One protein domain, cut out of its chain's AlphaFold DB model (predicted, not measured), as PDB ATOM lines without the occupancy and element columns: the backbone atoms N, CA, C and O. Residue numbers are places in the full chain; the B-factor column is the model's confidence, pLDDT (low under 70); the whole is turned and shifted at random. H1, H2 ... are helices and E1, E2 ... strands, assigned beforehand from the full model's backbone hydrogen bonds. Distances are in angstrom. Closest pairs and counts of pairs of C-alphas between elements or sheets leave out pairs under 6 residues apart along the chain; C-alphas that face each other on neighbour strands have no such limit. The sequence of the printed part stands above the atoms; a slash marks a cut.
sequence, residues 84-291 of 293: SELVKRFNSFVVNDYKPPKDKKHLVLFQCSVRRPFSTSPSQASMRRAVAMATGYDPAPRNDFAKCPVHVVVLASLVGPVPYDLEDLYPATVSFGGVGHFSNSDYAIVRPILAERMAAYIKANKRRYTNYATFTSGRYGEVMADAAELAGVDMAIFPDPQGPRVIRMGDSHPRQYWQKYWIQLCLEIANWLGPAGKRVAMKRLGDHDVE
ATOM      1  N   SER A  84      -5.907  -8.797  51.357       82.19
ATOM      2  CA  SER A  84      -6.590  -9.561  50.314       82.19
ATOM      3  C   SER A  84      -5.704 -10.699  49.818       82.19
ATOM      4  O   SER A  84      -4.473 -10.595  49.767       82.19
ATOM      5  N   GLU A  85      -6.351 -11.795  49.440       74.62
ATOM      6  CA  GLU A  85      -5.662 -12.976  48.932       74.62
ATOM      7  C   GLU A  85      -4.862 -12.654  47.663       74.62
ATOM      8  O   GLU A  85      -3.724 -13.089  47.501       74.62
ATOM      9  N   LEU A  86      -5.385 -11.766  46.820       75.06
ATOM     10  CA  LEU A  86      -4.714 -11.318  45.604       75.06
ATOM     11  C   LEU A  86      -3.388 -10.613  45.853       75.06
ATOM     12  O   LEU A  86      -2.384 -10.899  45.200       75.06
ATOM     13  N   VAL A  87      -3.376  -9.692  46.813       85.56
ATOM     14  CA  VAL A  87      -2.162  -8.982  47.209       85.56
ATOM     15  C   VAL A  87      -1.130  -9.957  47.774       85.56
ATOM     16  O   VAL A  87       0.053  -9.853  47.446       85.56
ATOM     17  N   LYS A  88      -1.566 -10.920  48.595       85.44
ATOM     18  CA  LYS A  88      -0.684 -11.952  49.159       85.44
ATOM     19  C   LYS A  88      -0.084 -12.837  48.071       85.44
ATOM     20  O   LYS A  88       1.122 -13.068  48.089       85.44
ATOM     21  N   ARG A  89      -0.886 -13.277  47.098       79.25
ATOM     22  CA  ARG A  89      -0.416 -14.095  45.971       79.25
ATOM     23  C   ARG A  89       0.573 -13.347  45.092       79.25
ATOM     24  O   ARG A  89       1.649 -13.879  44.833       79.25
ATOM     25  N   PHE A  90       0.265 -12.102  44.723       84.44
ATOM     26  CA  PHE A  90       1.199 -11.269  43.966       84.44
ATOM     27  C   PHE A  90       2.520 -11.092  44.715       84.44
ATOM     28  O   PHE A  90       3.588 -11.282  44.137       84.44
ATOM     29  N   ASN A  91       2.466 -10.782  46.014       91.00
ATOM     30  CA  ASN A  91       3.675 -10.666  46.818       91.00
ATOM     31  C   ASN A  91       4.458 -11.988  46.868       91.00
ATOM     32  O   ASN A  91       5.667 -11.975  46.653       91.00
ATOM     33  N   SER A  92       3.772 -13.115  47.079       86.12
ATOM     34  CA  SER A  92       4.387 -14.444  47.073       86.12
ATOM     35  C   SER A  92       5.114 -14.716  45.758       86.12
ATOM     36  O   SER A  92       6.272 -15.115  45.781       86.12
ATOM     37  N   PHE A  93       4.507 -14.408  44.612       84.00
ATOM     38  CA  PHE A  93       5.176 -14.542  43.319       84.00
ATOM     39  C   PHE A  93       6.391 -13.639  43.176       84.00
ATOM     40  O   PHE A  93       7.452 -14.110  42.773       84.00
ATOM     41  N   VAL A  94       6.259 -12.353  43.510       91.25
ATOM     42  CA  VAL A  94       7.369 -11.396  43.409       91.25
ATOM     43  C   VAL A  94       8.565 -11.844  44.256       91.25
ATOM     44  O   VAL A  94       9.712 -11.623  43.870       91.25
ATOM     45  N   VAL A  95       8.311 -12.488  45.397       92.56
ATOM     46  CA  VAL A  95       9.350 -12.987  46.304       92.56
ATOM     47  C   VAL A  95       9.907 -14.346  45.861       92.56
ATOM     48  O   VAL A  95      11.124 -14.522  45.867       92.56
ATOM     49  N   ASN A  96       9.049 -15.297  45.491       86.19
ATOM     50  CA  ASN A  96       9.422 -16.709  45.358       86.19
ATOM     51  C   ASN A  96       9.684 -17.152  43.910       86.19
ATOM     52  O   ASN A  96      10.540 -18.005  43.672       86.19
ATOM     53  N   ASP A  97       8.973 -16.579  42.940       81.94
ATOM     54  CA  ASP A  97       8.922 -17.087  41.564       81.94
ATOM     55  C   ASP A  97       9.521 -16.117  40.543       81.94
ATOM     56  O   ASP A  97      10.150 -16.535  39.560       81.94
ATOM     57  N   TYR A  98       9.320 -14.817  40.757       85.56
ATOM     58  CA  TYR A  98       9.859 -13.773  39.904       85.56
ATOM     59  C   TYR A  98      11.388 -13.788  39.943       85.56
ATOM     60  O   TYR A  98      12.027 -13.890  40.990       85.56
ATOM     61  N   LYS A  99      11.994 -13.664  38.761       87.81
ATOM     62  CA  LYS A  99      13.446 -13.641  38.600       87.81
ATOM     63  C   LYS A  99      13.851 -12.276  38.064       87.81
ATOM     64  O   LYS A  99      13.645 -12.043  36.873       87.81
ATOM     65  N   PRO A 100      14.485 -11.421  38.887       91.25
ATOM     66  CA  PRO A 100      15.029 -10.160  38.410       91.25
ATOM     67  C   PRO A 100      15.953 -10.352  37.197       91.25
ATOM     68  O   PRO A 100      16.679 -11.365  37.150       91.25
ATOM     69  N   PRO A 101      15.987  -9.391  36.253       89.94
ATOM     70  CA  PRO A 101      16.891  -9.441  35.108       89.94
ATOM     71  C   PRO A 101      18.343  -9.655  35.556       89.94
ATOM     72  O   PRO A 101      18.830  -9.008  36.484       89.94
ATOM     73  N   LYS A 102      19.027 -10.628  34.940       89.12
ATOM     74  CA  LYS A 102      20.333 -11.138  35.409       89.12
ATOM     75  C   LYS A 102      21.462 -10.105  35.322       89.12
ATOM     76  O   LYS A 102      22.468 -10.233  36.010       89.12
ATOM     77  N   ASP A 103      21.304  -9.135  34.442       90.69
ATOM     78  CA  ASP A 103      22.236  -8.067  34.101       90.69
ATOM     79  C   ASP A 103      22.136  -6.852  35.038       90.69
ATOM     80  O   ASP A 103      23.045  -6.022  35.073       90.69
ATOM     81  N   LYS A 104      21.083  -6.772  35.858       95.31
ATOM     82  CA  LYS A 104      20.856  -5.657  36.781       95.31
ATOM     83  C   LYS A 104      21.432  -5.943  38.165       95.31
ATOM     84  O   LYS A 104      20.812  -6.610  38.990       95.31
ATOM     85  N   LYS A 105      22.631  -5.418  38.425       94.44
ATOM     86  CA  LYS A 105      23.399  -5.671  39.661       94.44
ATOM     87  C   LYS A 105      23.112  -4.691  40.798       94.44
ATOM     88  O   LYS A 105      23.570  -4.911  41.917       94.44
ATOM     89  N   HIS A 106      22.385  -3.613  40.534       97.88
ATOM     90  CA  HIS A 106      22.094  -2.579  41.527       97.88
ATOM     91  C   HIS A 106      20.590  -2.505  41.767       97.88
ATOM     92  O   HIS A 106      19.838  -2.428  40.797       97.88
ATOM     93  N   LEU A 107      20.153  -2.515  43.027       98.44
ATOM     94  CA  LEU A 107      18.744  -2.357  43.379       98.44
ATOM     95  C   LEU A 107      18.488  -0.937  43.876       98.44
ATOM     96  O   LEU A 107      19.126  -0.476  44.822       98.44
ATOM     97  N   VAL A 108      17.518  -0.274  43.256       98.56
ATOM     98  CA  VAL A 108      16.988   1.000  43.729       98.56
ATOM     99  C   VAL A 108      15.500   0.859  44.014       98.56
ATOM    100  O   VAL A 108      14.732   0.364  43.185       98.56
ATOM    101  N   LEU A 109      15.095   1.298  45.201       98.44
ATOM    102  CA  LEU A 109      13.725   1.205  45.683       98.44
ATOM    103  C   LEU A 109      13.079   2.590  45.647       98.44
ATOM    104  O   LEU A 109      13.654   3.558  46.132       98.44
ATOM    105  N   PHE A 110      11.903   2.718  45.040       97.00
ATOM    106  CA  PHE A 110      11.199   3.999  44.936       97.00
ATOM    107  C   PHE A 110       9.892   3.990  45.722       97.00
ATOM    108  O   PHE A 110       9.196   2.979  45.779       97.00
ATOM    109  N   GLN A 111       9.506   5.141  46.276       93.00
ATOM    110  CA  GLN A 111       8.149   5.327  46.800       93.00
ATOM    111  C   GLN A 111       7.102   5.282  45.675       93.00
ATOM    112  O   GLN A 111       7.379   5.651  44.530       93.00
ATOM    113  N   CYS A 112       5.876   4.862  45.990       90.19
ATOM    114  CA  CYS A 112       4.805   4.795  44.996       90.19
ATOM    115  C   CYS A 112       4.361   6.177  44.473       90.19
ATOM    116  O   CYS A 112       4.636   7.224  45.061       90.19
ATOM    117  N   SER A 113       3.619   6.167  43.366       87.38
ATOM    118  CA  SER A 113       2.834   7.300  42.853       87.38
ATOM    119  C   SER A 113       1.338   6.995  42.969       87.38
ATOM    120  O   SER A 113       0.972   5.881  43.332       87.38
ATOM    121  N   VAL A 114       0.450   7.943  42.648       83.75
ATOM    122  CA  VAL A 114      -0.983   7.644  42.409       83.75
ATOM    123  C   VAL A 114      -1.199   7.201  40.962       83.75
ATOM    124  O   VAL A 114      -1.846   6.192  40.718       83.75
ATOM    125  N   ARG A 115      -0.593   7.909  39.998       85.06
ATOM    126  CA  ARG A 115      -0.652   7.554  38.572       85.06
ATOM    127  C   ARG A 115       0.046   6.218  38.307       85.06
ATOM    128  O   ARG A 115       1.144   6.001  38.821       85.06
ATOM    129  N   ARG A 116      -0.578   5.369  37.488       85.56
ATOM    130  CA  ARG A 116      -0.038   4.109  36.959       85.56
ATOM    131  C   ARG A 116       0.107   4.189  35.431       85.56
ATOM    132  O   ARG A 116      -0.635   4.964  34.822       85.56
ATOM    133  N   PRO A 117       1.019   3.419  34.815       90.25
ATOM    134  CA  PRO A 117       2.110   2.675  35.454       90.25
ATOM    135  C   PRO A 117       3.087   3.609  36.188       90.25
ATOM    136  O   PRO A 117       3.192   4.793  35.840       90.25
ATOM    137  N   PHE A 118       3.755   3.113  37.238       92.94
ATOM    138  CA  PHE A 118       4.586   3.938  38.124       92.94
ATOM    139  C   PHE A 118       5.661   4.686  37.345       92.94
ATOM    140  O   PHE A 118       5.809   5.900  37.521       92.94
ATOM    141  N   SER A 119       6.355   3.986  36.450       93.94
ATOM    142  CA  SER A 119       7.454   4.525  35.658       93.94
ATOM    143  C   SER A 119       7.053   5.789  34.894       93.94
ATOM    144  O   SER A 119       7.865   6.698  34.766       93.94
ATOM    145  N   THR A 120       5.800   5.919  34.450       90.94
ATOM    146  CA  THR A 120       5.316   7.084  33.681       90.94
ATOM    147  C   THR A 120       4.807   8.241  34.545       90.94
ATOM    148  O   THR A 120       4.388   9.277  34.024       90.94
ATOM    149  N   SER A 121       4.806   8.089  35.871       90.06
ATOM    150  CA  SER A 121       4.269   9.109  36.767       90.06
ATOM    151  C   SER A 121       5.202  10.328  36.897       90.06
ATOM    152  O   SER A 121       6.422  10.172  37.000       90.06
ATOM    153  N   PRO A 122       4.656  11.559  36.984       87.62
ATOM    154  CA  PRO A 122       5.471  12.762  37.184       87.62
ATOM    155  C   PRO A 122       6.349  12.719  38.439       87.62
ATOM    156  O   PRO A 122       7.477  13.205  38.420       87.62
ATOM    157  N   SER A 123       5.867  12.103  39.524       84.94
ATOM    158  CA  SER A 123       6.631  11.942  40.768       84.94
ATOM    159  C   SER A 123       7.839  11.017  40.610       84.94
ATOM    160  O   SER A 123       8.822  11.170  41.327       84.94
ATOM    161  N   GLN A 124       7.787  10.072  39.668       92.00
ATOM    162  CA  GLN A 124       8.887   9.156  39.361       92.00
ATOM    163  C   GLN A 124       9.897   9.756  38.378       92.00
ATOM    164  O   GLN A 124      11.029   9.285  38.308       92.00
ATOM    165  N   ALA A 125       9.545  10.834  37.672       91.44
ATOM    166  CA  ALA A 125      10.412  11.441  36.664       91.44
ATOM    167  C   ALA A 125      11.768  11.904  37.231       91.44
ATOM    168  O   ALA A 125      12.799  11.684  36.599       91.44
ATOM    169  N   SER A 126      11.806  12.500  38.429       90.69
ATOM    170  CA  SER A 126      13.073  12.914  39.059       90.69
ATOM    171  C   SER A 126      13.911  11.725  39.532       90.69
ATOM    172  O   SER A 126      15.129  11.736  39.391       90.69
ATOM    173  N   MET A 127      13.265  10.679  40.050       94.69
ATOM    174  CA  MET A 127      13.934   9.450  40.486       94.69
ATOM    175  C   MET A 127      14.536   8.688  39.295       94.69
ATOM    176  O   MET A 127      15.710   8.325  39.312       94.69
ATOM    177  N   ARG A 128      13.779   8.551  38.200       96.25
ATOM    178  CA  ARG A 128      14.279   8.023  36.921       96.25
ATOM    179  C   ARG A 128      15.420   8.863  36.360       96.25
ATOM    180  O   ARG A 128      16.404   8.303  35.885       96.25
ATOM    181  N   ARG A 129      15.325  10.195  36.456       95.25
ATOM    182  CA  ARG A 129      16.401  11.101  36.037       95.25
ATOM    183  C   ARG A 129      17.693  10.831  36.794       95.25
ATOM    184  O   ARG A 129      18.732  10.807  36.150       95.25
ATOM    185  N   ALA A 130      17.651  10.580  38.101       97.12
ATOM    186  CA  ALA A 130      18.855  10.212  38.849       97.12
ATOM    187  C   ALA A 130      19.542   8.979  38.260       97.12
ATOM    188  O   ALA A 130      20.747   8.989  38.024       97.12
ATOM    189  N   VAL A 131      18.762   7.941  37.957       98.31
ATOM    190  CA  VAL A 131      19.283   6.709  37.355       98.31
ATOM    191  C   VAL A 131      19.837   6.966  35.952       98.31
ATOM    192  O   VAL A 131      20.943   6.521  35.642       98.31
ATOM    193  N   ALA A 132      19.125   7.726  35.117       98.12
ATOM    194  CA  ALA A 132      19.567   8.064  33.763       98.12
ATOM    195  C   ALA A 132      20.833   8.943  33.764       98.12
ATOM    196  O   ALA A 132      21.768   8.687  33.007       98.12
ATOM    197  N   MET A 133      20.923   9.926  34.663       97.81
ATOM    198  CA  MET A 133      22.101  10.787  34.831       97.81
ATOM    199  C   MET A 133      23.285  10.053  35.457       97.81
ATOM    200  O   MET A 133      24.432  10.399  35.183       97.81
ATOM    201  N   ALA A 134      23.060   8.974  36.203       98.44
ATOM    202  CA  ALA A 134      24.140   8.136  36.707       98.44
ATOM    203  C   ALA A 134      24.627   7.116  35.668       98.44
ATOM    204  O   ALA A 134      25.827   6.968  35.458       98.44
ATOM    205  N   THR A 135      23.717   6.458  34.948       98.19
ATOM    206  CA  THR A 135      24.038   5.276  34.120       98.19
ATOM    207  C   THR A 135      24.097   5.534  32.615       98.19
ATOM    208  O   THR A 135      24.765   4.794  31.901       98.19
ATOM    209  N   GLY A 136      23.423   6.577  32.133       98.06
ATOM    210  CA  GLY A 136      23.228   6.875  30.714       98.06
ATOM    211  C   GLY A 136      21.985   6.204  30.131       98.06
ATOM    212  O   GLY A 136      21.706   6.389  28.954       98.06
ATOM    213  N   TYR A 137      21.245   5.448  30.948       98.00
ATOM    214  CA  TYR A 137      20.108   4.642  30.523       98.00
ATOM    215  C   TYR A 137      18.906   4.887  31.426       98.00
ATOM    216  O   TYR A 137      19.007   4.846  32.655       98.00
ATOM    217  N   ASP A 138      17.748   5.104  30.815       97.50
ATOM    218  CA  ASP A 138      16.499   5.233  31.551       97.50
ATOM    219  C   ASP A 138      16.002   3.860  32.047       97.50
ATOM    220  O   ASP A 138      15.850   2.939  31.240       97.50
ATOM    221  N   PRO A 139      15.719   3.693  33.354       97.12
ATOM    222  CA  PRO A 139      15.327   2.400  33.898       97.12
ATOM    223  C   PRO A 139      13.887   1.991  33.567       97.12
ATOM    224  O   PRO A 139      13.474   0.930  34.019       97.12
ATOM    225  N   ALA A 140      13.087   2.793  32.861       95.56
ATOM    226  CA  ALA A 140      11.698   2.432  32.573       95.56
ATOM    227  C   ALA A 140      11.556   1.335  31.500       95.56
ATOM    228  O   ALA A 140      12.276   1.385  30.499       95.56
ATOM    229  N   PRO A 141      10.573   0.413  31.632       91.38
ATOM    230  CA  PRO A 141      10.381  -0.725  30.722       91.38
ATOM    231  C   PRO A 141      10.312  -0.365  29.233       91.38
ATOM    232  O   PRO A 141      10.813  -1.105  28.393       91.38
ATOM    233  N   ARG A 142       9.712   0.786  28.906       90.00
ATOM    234  CA  ARG A 142       9.481   1.241  27.523       90.00
ATOM    235  C   ARG A 142      10.651   2.031  26.916       90.00
ATOM    236  O   ARG A 142      10.534   2.480  25.782       90.00
ATOM    237  N   ASN A 143      11.741   2.211  27.666       92.75
ATOM    238  CA  ASN A 143      12.909   2.994  27.262       92.75
ATOM    239  C   ASN A 143      14.160   2.090  27.210       92.75
ATOM    240  O   ASN A 143      14.190   1.118  26.461       92.75
ATOM    241  N   ASP A 144      15.186   2.363  28.021       95.62
ATOM    242  CA  ASP A 144      16.466   1.640  28.011       95.62
ATOM    243  C   ASP A 144      16.533   0.509  29.048       95.62
ATOM    244  O   ASP A 144      17.619   0.153  29.518       95.62
ATOM    245  N   PHE A 145      15.391  -0.079  29.418       94.50
ATOM    246  CA  PHE A 145      15.296  -1.059  30.504       94.50
ATOM    247  C   PHE A 145      16.357  -2.157  30.419       94.50
ATOM    248  O   PHE A 145      17.039  -2.413  31.405       94.50
ATOM    249  N   ALA A 146      16.542  -2.759  29.243       93.69
ATOM    250  CA  ALA A 146      17.491  -3.851  29.025       93.69
ATOM    251  C   ALA A 146      18.974  -3.426  29.064       93.69
ATOM    252  O   ALA A 146      19.846  -4.275  29.171       93.69
ATOM    253  N   LYS A 147      19.279  -2.129  28.937       95.75
ATOM    254  CA  LYS A 147      20.657  -1.600  28.996       95.75
ATOM    255  C   LYS A 147      20.991  -1.022  30.369       95.75
ATOM    256  O   LYS A 147      22.159  -0.938  30.742       95.75
ATOM    257  N   CYS A 148      19.974  -0.590  31.112       97.06
ATOM    258  CA  CYS A 148      20.157   0.025  32.414       97.06
ATOM    259  C   CYS A 148      20.623  -1.020  33.449       97.06
ATOM    260  O   CYS A 148      19.886  -1.974  33.710       97.06
ATOM    261  N   PRO A 149      21.779  -0.837  34.116       97.12
ATOM    262  CA  PRO A 149      22.298  -1.800  35.095       97.12
ATOM    263  C   PRO A 149      21.562  -1.746  36.446       97.12
ATOM    264  O   PRO A 149      21.856  -2.529  37.355       97.12
ATOM    265  N   VAL A 150      20.623  -0.808  36.596       98.31
ATOM    266  CA  VAL A 150      19.817  -0.614  37.799       98.31
ATOM    267  C   VAL A 150      18.476  -1.321  37.634       98.31
ATOM    268  O   VAL A 150      17.765  -1.150  36.637       98.31
ATOM    269  N   HIS A 151      18.130  -2.123  38.633       98.25
ATOM    270  CA  HIS A 151      16.796  -2.651  38.829       98.25
ATOM    271  C   HIS A 151      16.011  -1.726  39.742       98.25
ATOM    272  O   HIS A 151      16.462  -1.402  40.838       98.25
ATOM    273  N   VAL A 152      14.835  -1.316  39.278       98.38
ATOM    274  CA  VAL A 152      13.937  -0.461  40.040       98.38
ATOM    275  C   VAL A 152      12.731  -1.254  40.517       98.38
ATOM    276  O   VAL A 152      12.040  -1.891  39.721       98.38
ATOM    277  N   VAL A 153      12.472  -1.168  41.820       98.31
ATOM    278  CA  VAL A 153      11.309  -1.766  42.478       98.31
ATOM    279  C   VAL A 153      10.591  -0.687  43.281       98.31
ATOM    280  O   VAL A 153      11.205   0.086  44.007       98.31
ATOM    281  N   VAL A 154       9.275  -0.609  43.152       97.62
ATOM    282  CA  VAL A 154       8.443   0.375  43.846       97.62
ATOM    283  C   VAL A 154       7.867  -0.239  45.116       97.62
ATOM    284  O   VAL A 154       7.320  -1.337  45.076       97.62
ATOM    285  N   LEU A 155       7.932   0.484  46.232       96.94
ATOM    286  CA  LEU A 155       7.144   0.198  47.430       96.94
ATOM    287  C   LEU A 155       5.721   0.741  47.230       96.94
ATOM    288  O   LEU A 155       5.475   1.933  47.419       96.94
ATOM    289  N   ALA A 156       4.783  -0.125  46.847       93.44
ATOM    290  CA  ALA A 156       3.368   0.202  46.675       93.44
ATOM    291  C   ALA A 156       2.574   0.020  47.985       93.44
ATOM    292  O   ALA A 156       2.629  -1.037  48.609       93.44
ATOM    293  N   SER A 157       1.787   1.029  48.377       88.31
ATOM    294  CA  SER A 157       1.212   1.222  49.729       88.31
ATOM    295  C   SER A 157       0.290   0.127  50.264       88.31
ATOM    296  O   SER A 157       0.051   0.086  51.464       88.31
ATOM    297  N   LEU A 158      -0.244  -0.736  49.400       85.12
ATOM    298  CA  LEU A 158      -1.084  -1.875  49.791       85.12
ATOM    299  C   LEU A 158      -0.572  -3.208  49.248       85.12
ATOM    300  O   LEU A 158      -1.155  -4.246  49.532       85.12
ATOM    301  N   VAL A 159       0.506  -3.195  48.466       90.12
ATOM    302  CA  VAL A 159       0.999  -4.389  47.770       90.12
ATOM    303  C   VAL A 159       2.349  -4.808  48.341       90.12
ATOM    304  O   VAL A 159       2.526  -5.965  48.712       90.12
ATOM    305  N   GLY A 160       3.265  -3.855  48.515       94.38
ATOM    306  CA  GLY A 160       4.669  -4.099  48.828       94.38
ATOM    307  C   GLY A 160       5.537  -3.926  47.574       94.38
ATOM    308  O   GLY A 160       5.319  -2.956  46.843       94.38
ATOM    309  N   PRO A 161       6.515  -4.811  47.317       97.31
ATOM    310  CA  PRO A 161       7.456  -4.666  46.211       97.31
ATOM    311  C   PRO A 161       6.771  -4.876  44.857       97.31
ATOM    312  O   PRO A 161       6.154  -5.912  44.617       97.31
ATOM    313  N   VAL A 162       6.932  -3.909  43.954       97.00
ATOM    314  CA  VAL A 162       6.514  -3.995  42.550       97.00
ATOM    315  C   VAL A 162       7.708  -3.663  41.649       97.00
ATOM    316  O   VAL A 162       8.051  -2.487  41.505       97.00
ATOM    317  N   PRO A 163       8.360  -4.661  41.036       97.00
ATOM    318  CA  PRO A 163       9.335  -4.434  39.972       97.00
ATOM    319  C   PRO A 163       8.739  -3.630  38.813       97.00
ATOM    320  O   PRO A 163       7.577  -3.820  38.457       97.00
ATOM    321  N   TYR A 164       9.521  -2.728  38.217       95.81
ATOM    322  CA  TYR A 164       9.068  -1.899  37.090       95.81
ATOM    323  C   TYR A 164       8.535  -2.720  35.909       95.81
ATOM    324  O   TYR A 164       7.555  -2.335  35.293       95.81
ATOM    325  N   ASP A 165       9.134  -3.864  35.601       92.25
ATOM    326  CA  ASP A 165       8.676  -4.789  34.557       92.25
ATOM    327  C   ASP A 165       7.376  -5.535  34.911       92.25
ATOM    328  O   ASP A 165       6.773  -6.153  34.038       92.25
ATOM    329  N   LEU A 166       6.912  -5.447  36.162       91.19
ATOM    330  CA  LEU A 166       5.648  -6.016  36.636       91.19
ATOM    331  C   LEU A 166       4.589  -4.947  36.962       91.19
ATOM    332  O   LEU A 166       3.518  -5.283  37.462       91.19
ATOM    333  N   GLU A 167       4.853  -3.662  36.707       90.50
ATOM    334  CA  GLU A 167       3.958  -2.567  37.116       90.50
ATOM    335  C   GLU A 167       2.611  -2.538  36.376       90.50
ATOM    336  O   GLU A 167       1.649  -1.945  36.869       90.50
ATOM    337  N   ASP A 168       2.549  -3.202  35.221       84.06
ATOM    338  CA  ASP A 168       1.345  -3.385  34.407       84.06
ATOM    339  C   ASP A 168       0.543  -4.649  34.809       84.06
ATOM    340  O   ASP A 168      -0.480  -4.964  34.196       84.06
ATOM    341  N   LEU A 169       0.953  -5.361  35.868       77.81
ATOM    342  CA  LEU A 169       0.217  -6.500  36.422       77.81
ATOM    343  C   LEU A 169      -0.690  -6.081  37.581       77.81
ATOM    344  O   LEU A 169      -0.355  -5.217  38.388       77.81
ATOM    345  N   TYR A 170      -1.845  -6.725  37.717       72.69
ATOM    346  CA  TYR A 170      -2.660  -6.570  38.920       72.69
ATOM    347  C   TYR A 170      -1.979  -7.256  40.125       72.69
ATOM    348  O   TYR A 170      -1.406  -8.334  39.949       72.69
ATOM    349  N   PRO A 171      -2.046  -6.692  41.350       81.44
ATOM    350  CA  PRO A 171      -2.753  -5.472  41.760       81.44
ATOM    351  C   PRO A 171      -1.953  -4.175  41.587       81.44
ATOM    352  O   PRO A 171      -2.445  -3.105  41.945       81.44
ATOM    353  N   ALA A 172      -0.732  -4.228  41.047       84.62
ATOM    354  CA  ALA A 172       0.116  -3.047  40.898       84.62
ATOM    355  C   ALA A 172      -0.508  -1.955  40.010       84.62
ATOM    356  O   ALA A 172      -0.290  -0.769  40.269       84.62
ATOM    357  N   THR A 173      -1.339  -2.334  39.037       78.75
ATOM    358  CA  THR A 173      -2.071  -1.418  38.144       78.75
ATOM    359  C   THR A 173      -3.174  -0.610  38.817       78.75
ATOM    360  O   THR A 173      -3.657   0.360  38.229       78.75
ATOM    361  N   VAL A 174      -3.584  -0.965  40.037       75.56
ATOM    362  CA  VAL A 174      -4.663  -0.262  40.733       75.56
ATOM    363  C   VAL A 174      -4.120   0.998  41.411       75.56
ATOM    364  O   VAL A 174      -3.182   0.969  42.215       75.56
ATOM    365  N   SER A 175      -4.715   2.138  41.066       74.00
ATOM    366  CA  SER A 175      -4.421   3.422  41.702       74.00
ATOM    367  C   SER A 175      -4.984   3.438  43.123       74.00
ATOM    368  O   SER A 175      -6.168   3.189  43.333       74.00
ATOM    369  N   PHE A 176      -4.143   3.777  44.097       75.12
ATOM    370  CA  PHE A 176      -4.550   3.966  45.487       75.12
ATOM    371  C   PHE A 176      -3.754   5.098  46.143       75.12
ATOM    372  O   PHE A 176      -2.702   5.507  45.637       75.12
ATOM    373  N   GLY A 177      -4.280   5.612  47.257       75.19
ATOM    374  CA  GLY A 177      -3.619   6.613  48.085       75.19
ATOM    375  C   GLY A 177      -2.315   6.099  48.698       75.19
ATOM    376  O   GLY A 177      -2.134   4.909  48.938       75.19
ATOM    377  N   GLY A 178      -1.381   7.013  48.949       81.81
ATOM    378  CA  GLY A 178      -0.112   6.668  49.582       81.81
ATOM    379  C   GLY A 178      -0.224   6.432  51.092       81.81
ATOM    380  O   GLY A 178      -1.095   7.013  51.738       81.81
ATOM    381  N   VAL A 179       0.731   5.702  51.689       85.44
ATOM    382  CA  VAL A 179       0.813   5.530  53.165       85.44
ATOM    383  C   VAL A 179       0.962   6.864  53.911       85.44
ATOM    384  O   VAL A 179       0.654   6.968  55.098       85.44
ATOM    385  N   GLY A 180       1.396   7.914  53.207       83.62
ATOM    386  CA  GLY A 180       1.456   9.284  53.716       83.62
ATOM    387  C   GLY A 180       0.096   9.881  54.095       83.62
ATOM    388  O   GLY A 180       0.066  10.836  54.859       83.62
ATOM    389  N   HIS A 181      -1.016   9.318  53.613       86.38
ATOM    390  CA  HIS A 181      -2.371   9.801  53.910       86.38
ATOM    391  C   HIS A 181      -3.122   8.937  54.927       86.38
ATOM    392  O   HIS A 181      -4.275   9.219  55.233       86.38
ATOM    393  N   PHE A 182      -2.499   7.874  55.437       88.50
ATOM    394  CA  PHE A 182      -3.159   6.973  56.379       88.50
ATOM    395  C   PHE A 182      -3.338   7.662  57.734       88.50
ATOM    396  O   PHE A 182      -2.521   8.504  58.127       88.50
ATOM    397  N   SER A 183      -4.357   7.274  58.497       92.69
ATOM    398  CA  SER A 183      -4.387   7.638  59.915       92.69
ATOM    399  C   SER A 183      -3.173   7.029  60.636       92.69
ATOM    400  O   SER A 183      -2.538   6.096  60.136       92.69
ATOM    401  N   ASN A 184      -2.807   7.555  61.806       94.12
ATOM    402  CA  ASN A 184      -1.709   6.967  62.584       94.12
ATOM    403  C   ASN A 184      -2.006   5.507  62.976       94.12
ATOM    404  O   ASN A 184      -1.092   4.687  62.956       94.12
ATOM    405  N   SER A 185      -3.267   5.172  63.271       93.38
ATOM    406  CA  SER A 185      -3.692   3.803  63.585       93.38
ATOM    407  C   SER A 185      -3.580   2.870  62.381       93.38
ATOM    408  O   SER A 185      -3.013   1.789  62.507       93.38
ATOM    409  N   ASP A 186      -4.039   3.300  61.202       91.50
ATOM    410  CA  ASP A 186      -3.929   2.479  59.989       91.50
ATOM    411  C   ASP A 186      -2.463   2.279  59.610       91.50
ATOM    412  O   ASP A 186      -2.037   1.183  59.251       91.50
ATOM    413  N   TYR A 187      -1.660   3.338  59.722       94.62
ATOM    414  CA  TYR A 187      -0.242   3.269  59.414       94.62
ATOM    415  C   TYR A 187       0.519   2.337  60.364       94.62
ATOM    416  O   TYR A 187       1.351   1.567  59.891       94.62
ATOM    417  N   ALA A 188       0.204   2.338  61.663       95.00
ATOM    418  CA  ALA A 188       0.815   1.422  62.629       95.00
ATOM    419  C   ALA A 188       0.556  -0.059  62.290       95.00
ATOM    420  O   ALA A 188       1.416  -0.900  62.536       95.00
ATOM    421  N   ILE A 189      -0.592  -0.371  61.681       93.12
ATOM    422  CA  ILE A 189      -0.924  -1.722  61.204       93.12
ATOM    423  C   ILE A 189      -0.192  -2.031  59.890       93.12
ATOM    424  O   ILE A 189       0.344  -3.122  59.706       93.12
ATOM    425  N   VAL A 190      -0.169  -1.077  58.958       93.44
ATOM    426  CA  VAL A 190       0.336  -1.295  57.593       93.44
ATOM    427  C   VAL A 190       1.865  -1.307  57.524       93.44
ATOM    428  O   VAL A 190       2.429  -2.088  56.755       93.44
ATOM    429  N   ARG A 191       2.544  -0.463  58.311       96.12
ATOM    430  CA  ARG A 191       4.007  -0.314  58.317       96.12
ATOM    431  C   ARG A 191       4.751  -1.650  58.462       96.12
ATOM    432  O   ARG A 191       5.525  -1.949  57.552       96.12
ATOM    433  N   PRO A 192       4.521  -2.471  59.510       97.38
ATOM    434  CA  PRO A 192       5.254  -3.728  59.676       97.38
ATOM    435  C   PRO A 192       5.001  -4.705  58.522       97.38
ATOM    436  O   PRO A 192       5.941  -5.306  58.014       97.38
ATOM    437  N   ILE A 193       3.764  -4.789  58.020       96.62
ATOM    438  CA  ILE A 193       3.412  -5.680  56.902       96.62
ATOM    439  C   ILE A 193       4.168  -5.284  55.626       96.62
ATOM    440  O   ILE A 193       4.697  -6.140  54.914       96.62
ATOM    441  N   LEU A 194       4.231  -3.988  55.305       97.12
ATOM    442  CA  LEU A 194       4.987  -3.527  54.140       97.12
ATOM    443  C   LEU A 194       6.494  -3.735  54.327       97.12
ATOM    444  O   LEU A 194       7.152  -4.169  53.382       97.12
ATOM    445  N   ALA A 195       7.026  -3.468  55.522       98.31
ATOM    446  CA  ALA A 195       8.441  -3.665  55.825       98.31
ATOM    447  C   ALA A 195       8.849  -5.137  55.648       98.31
ATOM    448  O   ALA A 195       9.823  -5.425  54.950       98.31
ATOM    449  N   GLU A 196       8.056  -6.073  56.176       98.38
ATOM    450  CA  GLU A 196       8.261  -7.515  56.008       98.38
ATOM    451  C   GLU A 196       8.246  -7.936  54.536       98.38
ATOM    452  O   GLU A 196       9.134  -8.662  54.087       98.38
ATOM    453  N   ARG A 197       7.281  -7.444  53.753       97.81
ATOM    454  CA  ARG A 197       7.179  -7.758  52.318       97.81
ATOM    455  C   ARG A 197       8.365  -7.237  51.515       97.81
ATOM    456  O   ARG A 197       8.867  -7.944  50.639       97.81
ATOM    457  N   MET A 198       8.820  -6.017  51.800       98.44
ATOM    458  CA  MET A 198      10.016  -5.457  51.167       98.44
ATOM    459  C   MET A 198      11.267  -6.241  51.574       98.44
ATOM    460  O   MET A 198      12.061  -6.619  50.710       98.44
ATOM    461  N   ALA A 199      11.412  -6.556  52.863       98.62
ATOM    462  CA  ALA A 199      12.529  -7.337  53.379       98.62
ATOM    463  C   ALA A 199      12.575  -8.744  52.768       98.62
ATOM    464  O   ALA A 199      13.651  -9.214  52.397       98.62
ATOM    465  N   ALA A 200      11.426  -9.406  52.608       98.50
ATOM    466  CA  ALA A 200      11.326 -10.716  51.972       98.50
ATOM    467  C   ALA A 200      11.857 -10.687  50.533       98.50
ATOM    468  O   ALA A 200      12.689 -11.519  50.167       98.50
ATOM    469  N   TYR A 201      11.465  -9.683  49.741       98.31
ATOM    470  CA  TYR A 201      11.973  -9.514  48.379       98.31
ATOM    471  C   TYR A 201      13.487  -9.259  48.343       98.31
ATOM    472  O   TYR A 201      14.201  -9.871  47.539       98.31
ATOM    473  N   ILE A 202      13.989  -8.392  49.229       98.12
ATOM    474  CA  ILE A 202      15.423  -8.093  49.340       98.12
ATOM    475  C   ILE A 202      16.205  -9.362  49.707       98.12
ATOM    476  O   ILE A 202      17.200  -9.672  49.052       98.12
ATOM    477  N   LYS A 203      15.743 -10.134  50.702       97.81
ATOM    478  CA  LYS A 203      16.371 -11.393  51.141       97.81
ATOM    479  C   LYS A 203      16.397 -12.436  50.032       97.81
ATOM    480  O   LYS A 203      17.464 -12.983  49.747       97.81
ATOM    481  N   ALA A 204      15.258 -12.670  49.381       96.62
ATOM    482  CA  ALA A 204      15.134 -13.643  48.295       96.62
ATOM    483  C   ALA A 204      16.110 -13.349  47.144       96.62
ATOM    484  O   ALA A 204      16.639 -14.259  46.507       96.62
ATOM    485  N   ASN A 205      16.422 -12.069  46.929       95.75
ATOM    486  CA  ASN A 205      17.286 -11.613  45.849       95.75
ATOM    487  C   ASN A 205      18.659 -11.102  46.321       95.75
ATOM    488  O   ASN A 205      19.396 -10.525  45.521       95.75
ATOM    489  N   LYS A 206      19.061 -11.352  47.577       93.19
ATOM    490  CA  LYS A 206      20.286 -10.782  48.175       93.19
ATOM    491  C   LYS A 206      21.555 -11.100  47.385       93.19
ATOM    492  O   LYS A 206      22.443 -10.272  47.267       93.19
ATOM    493  N   ARG A 207      21.635 -12.292  46.789       92.56
ATOM    494  CA  ARG A 207      22.797 -12.721  45.987       92.56
ATOM    495  C   ARG A 207      22.847 -12.111  44.581       92.56
ATOM    496  O   ARG A 207      23.829 -12.323  43.877       92.56
ATOM    497  N   ARG A 208      21.789 -11.424  44.140       93.62
ATOM    498  CA  ARG A 208      21.704 -10.827  42.796       93.62
ATOM    499  C   ARG A 208      22.197  -9.392  42.752       93.62
ATOM    500  O   ARG A 208      22.694  -8.967  41.713       93.62
ATOM    501  N   TYR A 209      22.053  -8.664  43.853       96.69
ATOM    502  CA  TYR A 209      22.425  -7.262  43.919       96.69
ATOM    503  C   TYR A 209      23.712  -7.085  44.708       96.69
ATOM    504  O   TYR A 209      23.947  -7.751  45.710       96.69
ATOM    505  N   THR A 210      24.549  -6.173  44.235       95.75
ATOM    506  CA  THR A 210      25.779  -5.770  44.917       95.75
ATOM    507  C   THR A 210      25.566  -4.508  45.741       95.75
ATOM    508  O   THR A 210      26.265  -4.310  46.725       95.75
ATOM    509  N   ASN A 211      24.610  -3.659  45.350       97.75
ATOM    510  CA  ASN A 211      24.357  -2.380  46.002       97.75
ATOM    511  C   ASN A 211      22.854  -2.121  46.140       97.75
ATOM    512  O   ASN A 211      22.070  -2.560  45.288       97.75
ATOM    513  N   TYR A 212      22.492  -1.379  47.186       98.19
ATOM    514  CA  TYR A 212      21.120  -1.064  47.565       98.19
ATOM    515  C   TYR A 212      20.992   0.426  47.867       98.19
ATOM    516  O   TYR A 212      21.755   0.975  48.658       98.19
ATOM    517  N   ALA A 213      19.983   1.067  47.289       98.44
ATOM    518  CA  ALA A 213      19.525   2.372  47.747       98.44
ATOM    519  C   ALA A 213      18.004   2.452  47.676       98.44
ATOM    520  O   ALA A 213      17.355   1.733  46.915       98.44
ATOM    521  N   THR A 214      17.431   3.380  48.426       98.38
ATOM    522  CA  THR A 214      16.030   3.759  48.306       98.38
ATOM    523  C   THR A 214      15.897   5.267  48.158       98.38
ATOM    524  O   THR A 214      16.681   6.030  48.717       98.38
ATOM    525  N   PHE A 215      14.897   5.703  47.399       96.69
ATOM    526  CA  PHE A 215      14.457   7.088  47.322       96.69
ATOM    527  C   PHE A 215      13.013   7.170  47.824       96.69
ATOM    528  O   PHE A 215      12.039   7.113  47.065       96.69
ATOM    529  N   THR A 216      12.887   7.225  49.144       94.88
ATOM    530  CA  THR A 216      11.646   7.129  49.910       94.88
ATOM    531  C   THR A 216      11.693   8.097  51.082       94.88
ATOM    532  O   THR A 216      12.636   8.077  51.866       94.88
ATOM    533  N   SER A 217      10.658   8.919  51.231       91.88
ATOM    534  CA  SER A 217      10.594   9.968  52.258       91.88
ATOM    535  C   SER A 217       9.448   9.749  53.251       91.88
ATOM    536  O   SER A 217       8.487   9.025  52.968       91.88
ATOM    537  N   GLY A 218       9.552  10.373  54.431       93.38
ATOM    538  CA  GLY A 218       8.550  10.278  55.497       93.38
ATOM    539  C   GLY A 218       8.220   8.826  55.851       93.38
ATOM    540  O   GLY A 218       9.113   7.994  55.982       93.38
ATOM    541  N   ARG A 219       6.926   8.503  55.902       95.88
ATOM    542  CA  ARG A 219       6.433   7.151  56.203       95.88
ATOM    543  C   ARG A 219       6.929   6.059  55.245       95.88
ATOM    544  O   ARG A 219       7.082   4.915  55.648       95.88
ATOM    545  N   TYR A 220       7.223   6.380  53.983       95.50
ATOM    546  CA  TYR A 220       7.865   5.395  53.100       95.50
ATOM    547  C   TYR A 220       9.314   5.134  53.504       95.50
ATOM    548  O   TYR A 220       9.766   3.997  53.431       95.50
ATOM    549  N   GLY A 221      10.035   6.182  53.914       96.38
ATOM    550  CA  GLY A 221      11.404   6.065  54.412       96.38
ATOM    551  C   GLY A 221      11.478   5.202  55.668       96.38
ATOM    552  O   GLY A 221      12.329   4.327  55.744       96.38
ATOM    553  N   GLU A 222      10.530   5.371  56.593       97.56
ATOM    554  CA  GLU A 222      10.400   4.523  57.787       97.56
ATOM    555  C   GLU A 222      10.186   3.041  57.437       97.56
ATOM    556  O   GLU A 222      10.911   2.190  57.940       97.56
ATOM    557  N   VAL A 223       9.246   2.725  56.532       98.06
ATOM    558  CA  VAL A 223       9.024   1.341  56.065       98.06
ATOM    559  C   VAL A 223      10.301   0.748  55.468       98.06
ATOM    560  O   VAL A 223      10.610  -0.420  55.697       98.06
ATOM    561  N   MET A 224      11.042   1.536  54.687       98.25
ATOM    562  CA  MET A 224      12.275   1.064  54.066       98.25
ATOM    563  C   MET A 224      13.433   0.912  55.050       98.25
ATOM    564  O   MET A 224      14.247   0.012  54.852       98.25
ATOM    565  N   ALA A 225      13.504   1.740  56.095       98.31
ATOM    566  CA  ALA A 225      14.472   1.584  57.176       98.31
ATOM    567  C   ALA A 225      14.245   0.260  57.919       98.31
ATOM    568  O   ALA A 225      15.166  -0.552  58.005       98.31
ATOM    569  N   ASP A 226      13.000  -0.016  58.323       98.62
ATOM    570  CA  ASP A 226      12.630  -1.290  58.951       98.62
ATOM    571  C   ASP A 226      12.922  -2.474  58.014       98.62
ATOM    572  O   ASP A 226      13.453  -3.502  58.427       98.62
ATOM    573  N   ALA A 227      12.612  -2.338  56.719       98.56
ATOM    574  CA  ALA A 227      12.884  -3.385  55.739       98.56
ATOM    575  C   ALA A 227      14.387  -3.668  55.574       98.56
ATOM    576  O   ALA A 227      14.768  -4.828  55.402       98.56
ATOM    577  N   ALA A 228      15.235  -2.633  55.615       98.31
ATOM    578  CA  ALA A 228      16.690  -2.764  55.533       98.31
ATOM    579  C   ALA A 228      17.244  -3.539  56.732       98.31
ATOM    580  O   ALA A 228      18.002  -4.498  56.553       98.31
ATOM    581  N   GLU A 229      16.798  -3.162  57.935       98.44
ATOM    582  CA  GLU A 229      17.142  -3.825  59.190       98.44
ATOM    583  C   GLU A 229      16.709  -5.294  59.160       98.44
ATOM    584  O   GLU A 229      17.539  -6.194  59.309       98.44
ATOM    585  N   LEU A 230      15.436  -5.556  58.846       98.62
ATOM    586  CA  LEU A 230      14.894  -6.909  58.738       98.62
ATOM    587  C   LEU A 230      15.647  -7.753  57.705       98.62
ATOM    588  O   LEU A 230      15.826  -8.955  57.915       98.62
ATOM    589  N   ALA A 231      16.063  -7.163  56.579       98.12
ATOM    590  CA  ALA A 231      16.824  -7.829  55.522       98.12
ATOM    591  C   ALA A 231      18.312  -8.029  55.847       98.12
ATOM    592  O   ALA A 231      18.973  -8.843  55.185       98.12
ATOM    593  N   GLY A 232      18.839  -7.327  56.853       97.38
ATOM    594  CA  GLY A 232      20.263  -7.306  57.171       97.38
ATOM    595  C   GLY A 232      21.091  -6.864  55.964       97.38
ATOM    596  O   GLY A 232      22.019  -7.577  55.555       97.38
ATOM    597  N   VAL A 233      20.689  -5.758  55.328       96.88
ATOM    598  CA  VAL A 233      21.424  -5.122  54.226       96.88
ATOM    599  C   VAL A 233      21.786  -3.693  54.598       96.88
ATOM    600  O   VAL A 233      20.992  -2.988  55.214       96.88
ATOM    601  N   ASP A 234      22.976  -3.270  54.186       96.12
ATOM    602  CA  ASP A 234      23.331  -1.857  54.175       96.12
ATOM    603  C   ASP A 234      22.682  -1.209  52.947       96.12
ATOM    604  O   ASP A 234      22.875  -1.668  51.815       96.12
ATOM    605  N   MET A 235      21.837  -0.210  53.179       97.06
ATOM    606  CA  MET A 235      21.035   0.432  52.145       97.06
ATOM    607  C   MET A 235      20.992   1.934  52.379       97.06
ATOM    608  O   MET A 235      20.445   2.400  53.376       97.06
ATOM    609  N   ALA A 236      21.498   2.693  51.409       96.56
ATOM    610  CA  ALA A 236      21.415   4.145  51.444       96.56
ATOM    611  C   ALA A 236      19.949   4.600  51.336       96.56
ATOM    612  O   ALA A 236      19.235   4.197  50.412       96.56
ATOM    613  N   ILE A 237      19.491   5.444  52.265       96.19
ATOM    614  CA  ILE A 237      18.121   5.971  52.290       96.19
ATOM    615  C   ILE A 237      18.145   7.450  51.921       96.19
ATOM    616  O   ILE A 237      18.663   8.281  52.658       96.19
ATOM    617  N   PHE A 238      17.542   7.776  50.782       96.12
ATOM    618  CA  PHE A 238      17.384   9.138  50.288       96.12
ATOM    619  C   PHE A 238      15.902   9.526  50.226       96.12
ATOM    620  O   PHE A 238      15.045   8.653  50.089       96.12
ATOM    621  N   PRO A 239      15.565  10.825  50.248       94.56
ATOM    622  CA  PRO A 239      16.469  11.960  50.418       94.56
ATOM    623  C   PRO A 239      16.969  12.109  51.862       94.56
ATOM    624  O   PRO A 239      16.176  12.062  52.798       94.56
ATOM    625  N   ASP A 240      18.266  12.364  52.024       93.31
ATOM    626  CA  ASP A 240      18.842  12.889  53.261       93.31
ATOM    627  C   ASP A 240      18.677  14.420  53.263       93.31
ATOM    628  O   ASP A 240      19.201  15.097  52.367       93.31
ATOM    629  N   PRO A 241      17.969  15.013  54.244       90.62
ATOM    630  CA  PRO A 241      17.833  16.458  54.348       90.62
ATOM    631  C   PRO A 241      19.166  17.211  54.401       90.62
ATOM    632  O   PRO A 241      19.200  18.362  53.967       90.62
ATOM    633  N   GLN A 242      20.239  16.608  54.912       92.06
ATOM    634  CA  GLN A 242      21.558  17.238  55.032       92.06
ATOM    635  C   GLN A 242      22.457  17.009  53.813       92.06
ATOM    636  O   GLN A 242      23.476  17.678  53.676       92.06
ATOM    637  N   GLY A 243      22.081  16.094  52.919       93.62
ATOM    638  CA  GLY A 243      22.864  15.798  51.726       93.62
ATOM    639  C   GLY A 243      22.684  16.829  50.602       93.62
ATOM    640  O   GLY A 243      21.836  17.728  50.689       93.62
ATOM    641  N   PRO A 244      23.421  16.646  49.490       95.12
ATOM    642  CA  PRO A 244      23.450  17.601  48.394       95.12
ATOM    643  C   PRO A 244      22.096  17.749  47.705       95.12
ATOM    644  O   PRO A 244      21.277  16.821  47.657       95.12
ATOM    645  N   ARG A 245      21.877  18.933  47.137       94.81
ATOM    646  CA  ARG A 245      20.638  19.347  46.482       94.81
ATOM    647  C   ARG A 245      20.950  20.043  45.170       94.81
ATOM    648  O   ARG A 245      21.822  20.898  45.110       94.81
ATOM    649  N   VAL A 246      20.180  19.739  44.133       93.50
ATOM    650  CA  VAL A 246      20.214  20.481  42.874       93.50
ATOM    651  C   VAL A 246      19.756  21.913  43.128       93.50
ATOM    652  O   VAL A 246      18.626  22.149  43.570       93.50
ATOM    653  N   ILE A 247      20.641  22.853  42.822       92.62
ATOM    654  CA  ILE A 247      20.402  24.295  42.867       92.62
ATOM    655  C   ILE A 247      19.841  24.747  41.517       92.62
ATOM    656  O   ILE A 247      18.846  25.473  41.473       92.62
ATOM    657  N   ARG A 248      20.438  24.257  40.425       91.00
ATOM    658  CA  ARG A 248      20.134  24.677  39.055       91.00
ATOM    659  C   ARG A 248      20.322  23.526  38.067       91.00
ATOM    660  O   ARG A 248      21.110  22.616  38.308       91.00
ATOM    661  N   MET A 249      19.560  23.548  36.979       88.81
ATOM    662  CA  MET A 249      19.693  22.630  35.847       88.81
ATOM    663  C   MET A 249      19.386  23.404  34.562       88.81
ATOM    664  O   MET A 249      18.213  23.655  34.260       88.81
ATOM    665  N   GLY A 250      20.428  23.827  33.846       90.06
ATOM    666  CA  GLY A 250      20.307  24.789  32.743       90.06
ATOM    667  C   GLY A 250      19.669  26.099  33.220       90.06
ATOM    668  O   GLY A 250      20.099  26.688  34.214       90.06
ATOM    669  N   ASP A 251      18.583  26.511  32.563       84.06
ATOM    670  CA  ASP A 251      17.795  27.696  32.944       84.06
ATOM    671  C   ASP A 251      16.718  27.403  34.009       84.06
ATOM    672  O   ASP A 251      15.977  28.288  34.446       84.06
ATOM    673  N   SER A 252      16.587  26.143  34.436       82.44
ATOM    674  CA  SER A 252      15.540  25.706  35.360       82.44
ATOM    675  C   SER A 252      16.029  25.601  36.804       82.44
ATOM    676  O   SER A 252      17.081  25.036  37.092       82.44
ATOM    677  N   HIS A 253      15.184  26.049  37.734       79.50
ATOM    678  CA  HIS A 253      15.357  25.841  39.172       79.50
ATOM    679  C   HIS A 253      14.333  24.806  39.660       79.50
ATOM    680  O   HIS A 253      13.126  25.038  39.507       79.50
ATOM    681  N   PRO A 254      14.756  23.666  40.240       79.62
ATOM    682  CA  PRO A 254      13.817  22.675  40.758       79.62
ATOM    683  C   PRO A 254      12.939  23.287  41.856       79.62
ATOM    684  O   PRO A 254      13.437  23.799  42.860       79.62
ATOM    685  N   ARG A 255      11.614  23.260  41.673       69.19
ATOM    686  CA  ARG A 255      10.679  23.977  42.559       69.19
ATOM    687  C   ARG A 255      10.222  23.142  43.751       69.19
ATOM    688  O   ARG A 255       9.978  23.693  44.819       69.19
ATOM    689  N   GLN A 256      10.117  21.823  43.591       73.00
ATOM    690  CA  GLN A 256       9.609  20.939  44.642       73.00
ATOM    691  C   GLN A 256      10.737  20.319  45.464       73.00
ATOM    692  O   GLN A 256      11.804  20.019  44.932       73.00
ATOM    693  N   TYR A 257      10.468  20.081  46.752       66.38
ATOM    694  CA  TYR A 257      11.413  19.504  47.713       66.38
ATOM    695  C   TYR A 257      12.112  18.259  47.147       66.38
ATOM    696  O   TYR A 257      13.316  18.290  46.921       66.38
ATOM    697  N   TRP A 258      11.368  17.210  46.778       70.62
ATOM    698  CA  TRP A 258      11.945  15.951  46.282       70.62
ATOM    699  C   TRP A 258      12.701  16.079  44.947       70.62
ATOM    700  O   TRP A 258      13.610  15.297  44.679       70.62
ATOM    701  N   GLN A 259      12.377  17.078  44.116       75.94
ATOM    702  CA  GLN A 259      13.068  17.322  42.843       75.94
ATOM    703  C   GLN A 259      14.470  17.899  43.045       75.94
ATOM    704  O   GLN A 259      15.258  17.913  42.105       75.94
ATOM    705  N   LYS A 260      14.792  18.386  44.244       87.44
ATOM    706  CA  LYS A 260      16.130  18.886  44.559       87.44
ATOM    707  C   LYS A 260      17.073  17.753  44.957       87.44
ATOM    708  O   LYS A 260      18.259  17.831  44.684       87.44
ATOM    709  N   TYR A 261      16.565  16.673  45.542       93.56
ATOM    710  CA  TYR A 261      17.413  15.653  46.169       93.56
ATOM    711  C   TYR A 261      17.779  14.468  45.279       93.56
ATOM    712  O   TYR A 261      18.586  13.638  45.687       93.56
ATOM    713  N   TRP A 262      17.229  14.366  44.063       94.56
ATOM    714  CA  TRP A 262      17.532  13.232  43.177       94.56
ATOM    715  C   TRP A 262      19.037  13.095  42.889       94.56
ATOM    716  O   TRP A 262      19.506  11.994  42.602       94.56
ATOM    717  N   ILE A 263      19.801  14.186  43.020       96.81
ATOM    718  CA  ILE A 263      21.257  14.179  42.872       96.81
ATOM    719  C   ILE A 263      21.948  13.223  43.846       96.81
ATOM    720  O   ILE A 263      22.921  12.589  43.462       96.81
ATOM    721  N   GLN A 264      21.422  13.030  45.057       97.62
ATOM    722  CA  GLN A 264      21.999  12.108  46.039       97.62
ATOM    723  C   GLN A 264      22.011  10.675  45.510       97.62
ATOM    724  O   GLN A 264      23.057  10.033  45.455       97.62
ATOM    725  N   LEU A 265      20.865  10.223  44.999       98.00
ATOM    726  CA  LEU A 265      20.751   8.918  44.360       98.00
ATOM    727  C   LEU A 265      21.620   8.823  43.099       98.00
ATOM    728  O   LEU A 265      22.216   7.781  42.842       98.00
ATOM    729  N   CYS A 266      21.711   9.896  42.310       98.19
ATOM    730  CA  CYS A 266      22.566   9.919  41.124       98.19
ATOM    731  C   CYS A 266      24.041   9.703  41.490       98.19
ATOM    732  O   CYS A 266      24.724   8.903  40.853       98.19
ATOM    733  N   LEU A 267      24.529  10.410  42.511       98.25
ATOM    734  CA  LEU A 267      25.906  10.301  42.989       98.25
ATOM    735  C   LEU A 267      26.183   8.920  43.586       98.25
ATOM    736  O   LEU A 267      27.240   8.350  43.321       98.25
ATOM    737  N   GLU A 268      25.220   8.362  44.320       98.38
ATOM    738  CA  GLU A 268      25.330   7.021  44.886       98.38
ATOM    739  C   GLU A 268      25.446   5.955  43.791       98.38
ATOM    740  O   GLU A 268      26.407   5.186  43.762       98.38
ATOM    741  N   ILE A 269      24.554   5.983  42.796       98.56
ATOM    742  CA  ILE A 269      24.636   5.065  41.654       98.56
ATOM    743  C   ILE A 269      25.950   5.269  40.893       98.56
ATOM    744  O   ILE A 269      26.590   4.294  40.504       98.56
ATOM    745  N   ALA A 270      26.390   6.514  40.692       98.31
ATOM    746  CA  ALA A 270      27.651   6.806  40.017       98.31
ATOM    747  C   ALA A 270      28.861   6.200  40.751       98.31
ATOM    748  O   ALA A 270      29.788   5.726  40.091       98.31
ATOM    749  N   ASN A 271      28.848   6.163  42.088       98.06
ATOM    750  CA  ASN A 271      29.881   5.492  42.880       98.06
ATOM    751  C   ASN A 271      29.904   3.979  42.615       98.06
ATOM    752  O   ASN A 271      30.984   3.405  42.464       98.06
ATOM    753  N   TRP A 272      28.738   3.341  42.477       97.94
ATOM    754  CA  TRP A 272      28.646   1.902  42.205       97.94
ATOM    755  C   TRP A 272      29.226   1.488  40.846       97.94
ATOM    756  O   TRP A 272      29.655   0.347  40.682       97.94
ATOM    757  N   LEU A 273      29.262   2.404  39.871       96.88
ATOM    758  CA  LEU A 273      29.815   2.166  38.530       96.88
ATOM    759  C   LEU A 273      31.357   2.251  38.482       96.88
ATOM    760  O   LEU A 273      31.957   2.136  37.408       96.88
ATOM    761  N   GLY A 274      32.008   2.476  39.626       96.00
ATOM    762  CA  GLY A 274      33.455   2.623  39.742       96.00
ATOM    763  C   GLY A 274      33.994   3.944  39.171       96.00
ATOM    764  O   GLY A 274      33.245   4.765  38.635       96.00
ATOM    765  N   PRO A 275      35.318   4.187  39.247       97.75
ATOM    766  CA  PRO A 275      35.900   5.493  38.925       97.75
ATOM    767  C   PRO A 275      35.640   5.971  37.490       97.75
ATOM    768  O   PRO A 275      35.417   7.159  37.265       97.75
ATOM    769  N   ALA A 276      35.662   5.060  36.511       97.31
ATOM    770  CA  ALA A 276      35.385   5.398  35.116       97.31
ATOM    771  C   ALA A 276      33.907   5.756  34.901       97.31
ATOM    772  O   ALA A 276      33.617   6.809  34.333       97.31
ATOM    773  N   GLY A 277      32.981   4.934  35.412       96.88
ATOM    774  CA  GLY A 277      31.545   5.204  35.336       96.88
ATOM    775  C   GLY A 277      31.162   6.502  36.043       96.88
ATOM    776  O   GLY A 277      30.436   7.315  35.473       96.88
ATOM    777  N   LYS A 278      31.748   6.765  37.220       98.19
ATOM    778  CA  LYS A 278      31.574   8.025  37.949       98.19
ATOM    779  C   LYS A 278      32.004   9.234  37.126       98.19
ATOM    780  O   LYS A 278      31.244  10.189  37.029       98.19
ATOM    781  N   ARG A 279      33.178   9.203  36.481       98.25
ATOM    782  CA  ARG A 279      33.616  10.305  35.598       98.25
ATOM    783  C   ARG A 279      32.636  10.550  34.452       98.25
ATOM    784  O   ARG A 279      32.327  11.700  34.163       98.25
ATOM    785  N   VAL A 280      32.118   9.488  33.833       98.31
ATOM    786  CA  VAL A 280      31.119   9.600  32.756       98.31
ATOM    787  C   VAL A 280      29.800  10.184  33.276       98.31
ATOM    788  O   VAL A 280      29.203  11.020  32.603       98.31
ATOM    789  N   ALA A 281      29.352   9.784  34.469       98.12
ATOM    790  CA  ALA A 281      28.168  10.352  35.114       98.12
ATOM    791  C   ALA A 281      28.347  11.845  35.433       98.12
ATOM    792  O   ALA A 281      27.489  12.653  35.093       98.12
ATOM    793  N   MET A 282      29.494  12.228  36.005       98.25
ATOM    794  CA  MET A 282      29.818  13.631  36.291       98.25
ATOM    795  C   MET A 282      29.896  14.475  35.019       98.25
ATOM    796  O   MET A 282      29.397  15.596  35.006       98.25
ATOM    797  N   LYS A 283      30.463  13.928  33.934       98.19
ATOM    798  CA  LYS A 283      30.444  14.596  32.631       98.19
ATOM    799  C   LYS A 283      29.008  14.820  32.154       98.19
ATOM    800  O   LYS A 283      28.692  15.934  31.769       98.19
ATOM    801  N   ARG A 284      28.129  13.811  32.237       97.81
ATOM    802  CA  ARG A 284      26.706  13.957  31.874       97.81
ATOM    803  C   ARG A 284      25.999  15.021  32.713       97.81
ATOM    804  O   ARG A 284      25.252  15.812  32.157       97.81
ATOM    805  N   LEU A 285      26.252  15.083  34.021       97.38
ATOM    806  CA  LEU A 285      25.723  16.157  34.871       97.38
ATOM    807  C   LEU A 285      26.198  17.543  34.404       97.38
ATOM    808  O   LEU A 285      25.382  18.457  34.325       97.38
ATOM    809  N   GLY A 286      27.480  17.678  34.049       97.00
ATOM    810  CA  GLY A 286      28.043  18.911  33.492       97.00
ATOM    811  C   GLY A 286      27.468  19.278  32.121       97.00
ATOM    812  O   GLY A 286      27.085  20.419  31.918       97.00
ATOM    813  N   ASP A 287      27.319  18.306  31.216       96.56
ATOM    814  CA  ASP A 287      26.712  18.497  29.886       96.56
ATOM    815  C   ASP A 287      25.231  18.939  29.973       96.56
ATOM    816  O   ASP A 287      24.676  19.455  29.006       96.56
ATOM    817  N   HIS A 288      24.581  18.714  31.120       94.69
ATOM    818  CA  HIS A 288      23.209  19.129  31.420       94.69
ATOM    819  C   HIS A 288      23.129  20.349  32.354       94.69
ATOM    820  O   HIS A 288      22.048  20.634  32.883       94.69
ATOM    821  N   ASP A 289      24.250  21.044  32.581       95.44
ATOM    822  CA  ASP A 289      24.356  22.222  33.446       95.44
ATOM    823  C   ASP A 289      23.725  22.002  34.835       95.44
ATOM    824  O   ASP A 289      22.997  22.855  35.355       95.44
ATOM    825  N   VAL A 290      23.935  20.815  35.420       94.88
ATOM    826  CA  VAL A 290      23.416  20.471  36.749       94.88
ATOM    827  C   VAL A 290      24.365  20.995  37.821       94.88
ATOM    828  O   VAL A 290      25.456  20.462  38.019       94.88
ATOM    829  N   GLU A 291      23.906  21.985  38.579       95.00
ATOM    830  CA  GLU A 291      24.599  22.506  39.755       95.00
ATOM    831  C   GLU A 291      23.950  21.974  41.028       95.00
ATOM    832  O   GLU A 291      22.723  21.984  41.173       95.00
TER     833      GLU A 291
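What this domain is: This is residues 84 to 291 of the 293 residues of the protein "DUF5591 domain-containing protein" of marine sediment metagenome (UniProt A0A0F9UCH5). A strongly twisted five-stranded sheet forms the core, with helices H3 and H4 packed over one face and H2 and H5 over the other, making three layers. H6 folds back from H5 and packs on H2 and H5 away from the sheet, while H1 only grazes the sheet beside its edge strand E3 and meets H3. The printed part has 208 residues with six named helices and six named strands, in the order H1 E1 H2 E2 E3 H3 E4 H4 E5 E6 H5 H6. The sheet is mixed, in the order E3 E2 E1 E4 E5, and the class is mixed, helices and strands. The whole is compact, with a radius of gyration of the C-alphas of 16.3 A and spans of 49 by 36 by 31 A.

Where its parts are: H1, residues 85 to 96, begins at C-alpha 85 (-5.662, -12.976, 48.932). E1 is residues 106 to 111, 16.9 A long, and H2 residues 122 to 135, 20.3 A. E2, residues 150 to 156, spans 18.7 A, and E3 is residues 160 to 163. H3, residues 184 to 204, is the longest helix, 30.2 A, with a kink of 28 degrees near residue 191. E4 is residues 211 to 215, H4 residues 219 to 231, E5 residues 236 to 238 and E6 residues 246 to 249. H5, residues 257 to 272, spans 25.2 A. H6, residues 274 to 287, ends at C-alpha 287 (26.712, 18.497, 29.886).

How they stand to each other: E1 and E4 are parallel, with N 109 and O 213 2.9 A apart. E2 and E1 are parallel, with N 153 and O 108 at 3.1 A. E3 and E2 form an antiparallel hairpin, with N 162 and O 154 at 2.8 A. E4 and E5 are parallel, with N 238 and O 214 at 2.8 A. E1, H2, E2 and E4, H4, E5 are strand-helix-strand units, two parallel neighbour strands with a helix between, each with a right-handed crossover. H4 has a height of 9.1 A over the sheet and touches H3, closest at the C-alphas of Ala 195 and Ala 227, 4.5 A. On the opposite face H2 touches H5 at a shallow tilt of 26 degrees, closest at the C-alphas of Ala 130 and Cys 266, 4.4 A. H6 is not on the sheet; residues 133 to 135 of H2 touch it, closest at the C-alphas of Ala 134 and Ala 281, 4.9 A. H5 and H6 form a helical hairpin. Residues 91 to 96 of H1 touch H3, closest at the C-alphas of Val 95 and Tyr 201, 4.8 A. E6 pairs with no named strand; its closest C-alpha to H5 is that of Val 246, 4.7 A from that of Lys 260. Each O i to N i+4 pair is within hydrogen-bond range in H1, H4 and H6, against 8 of 10 in H2, 15 of 17 in H3 and 7 of 12 in H5.

The domain as a whole: The two C-alphas farthest apart, those of Glu 85 and Asp 251, are 49.6 A apart. The printed part has no cut. The links H2 to E2 and E3 to H3 are long, with 14 and 20 residues. The mean pLDDT of the printed part is 92.4, and residues 255 and 257 are under 70.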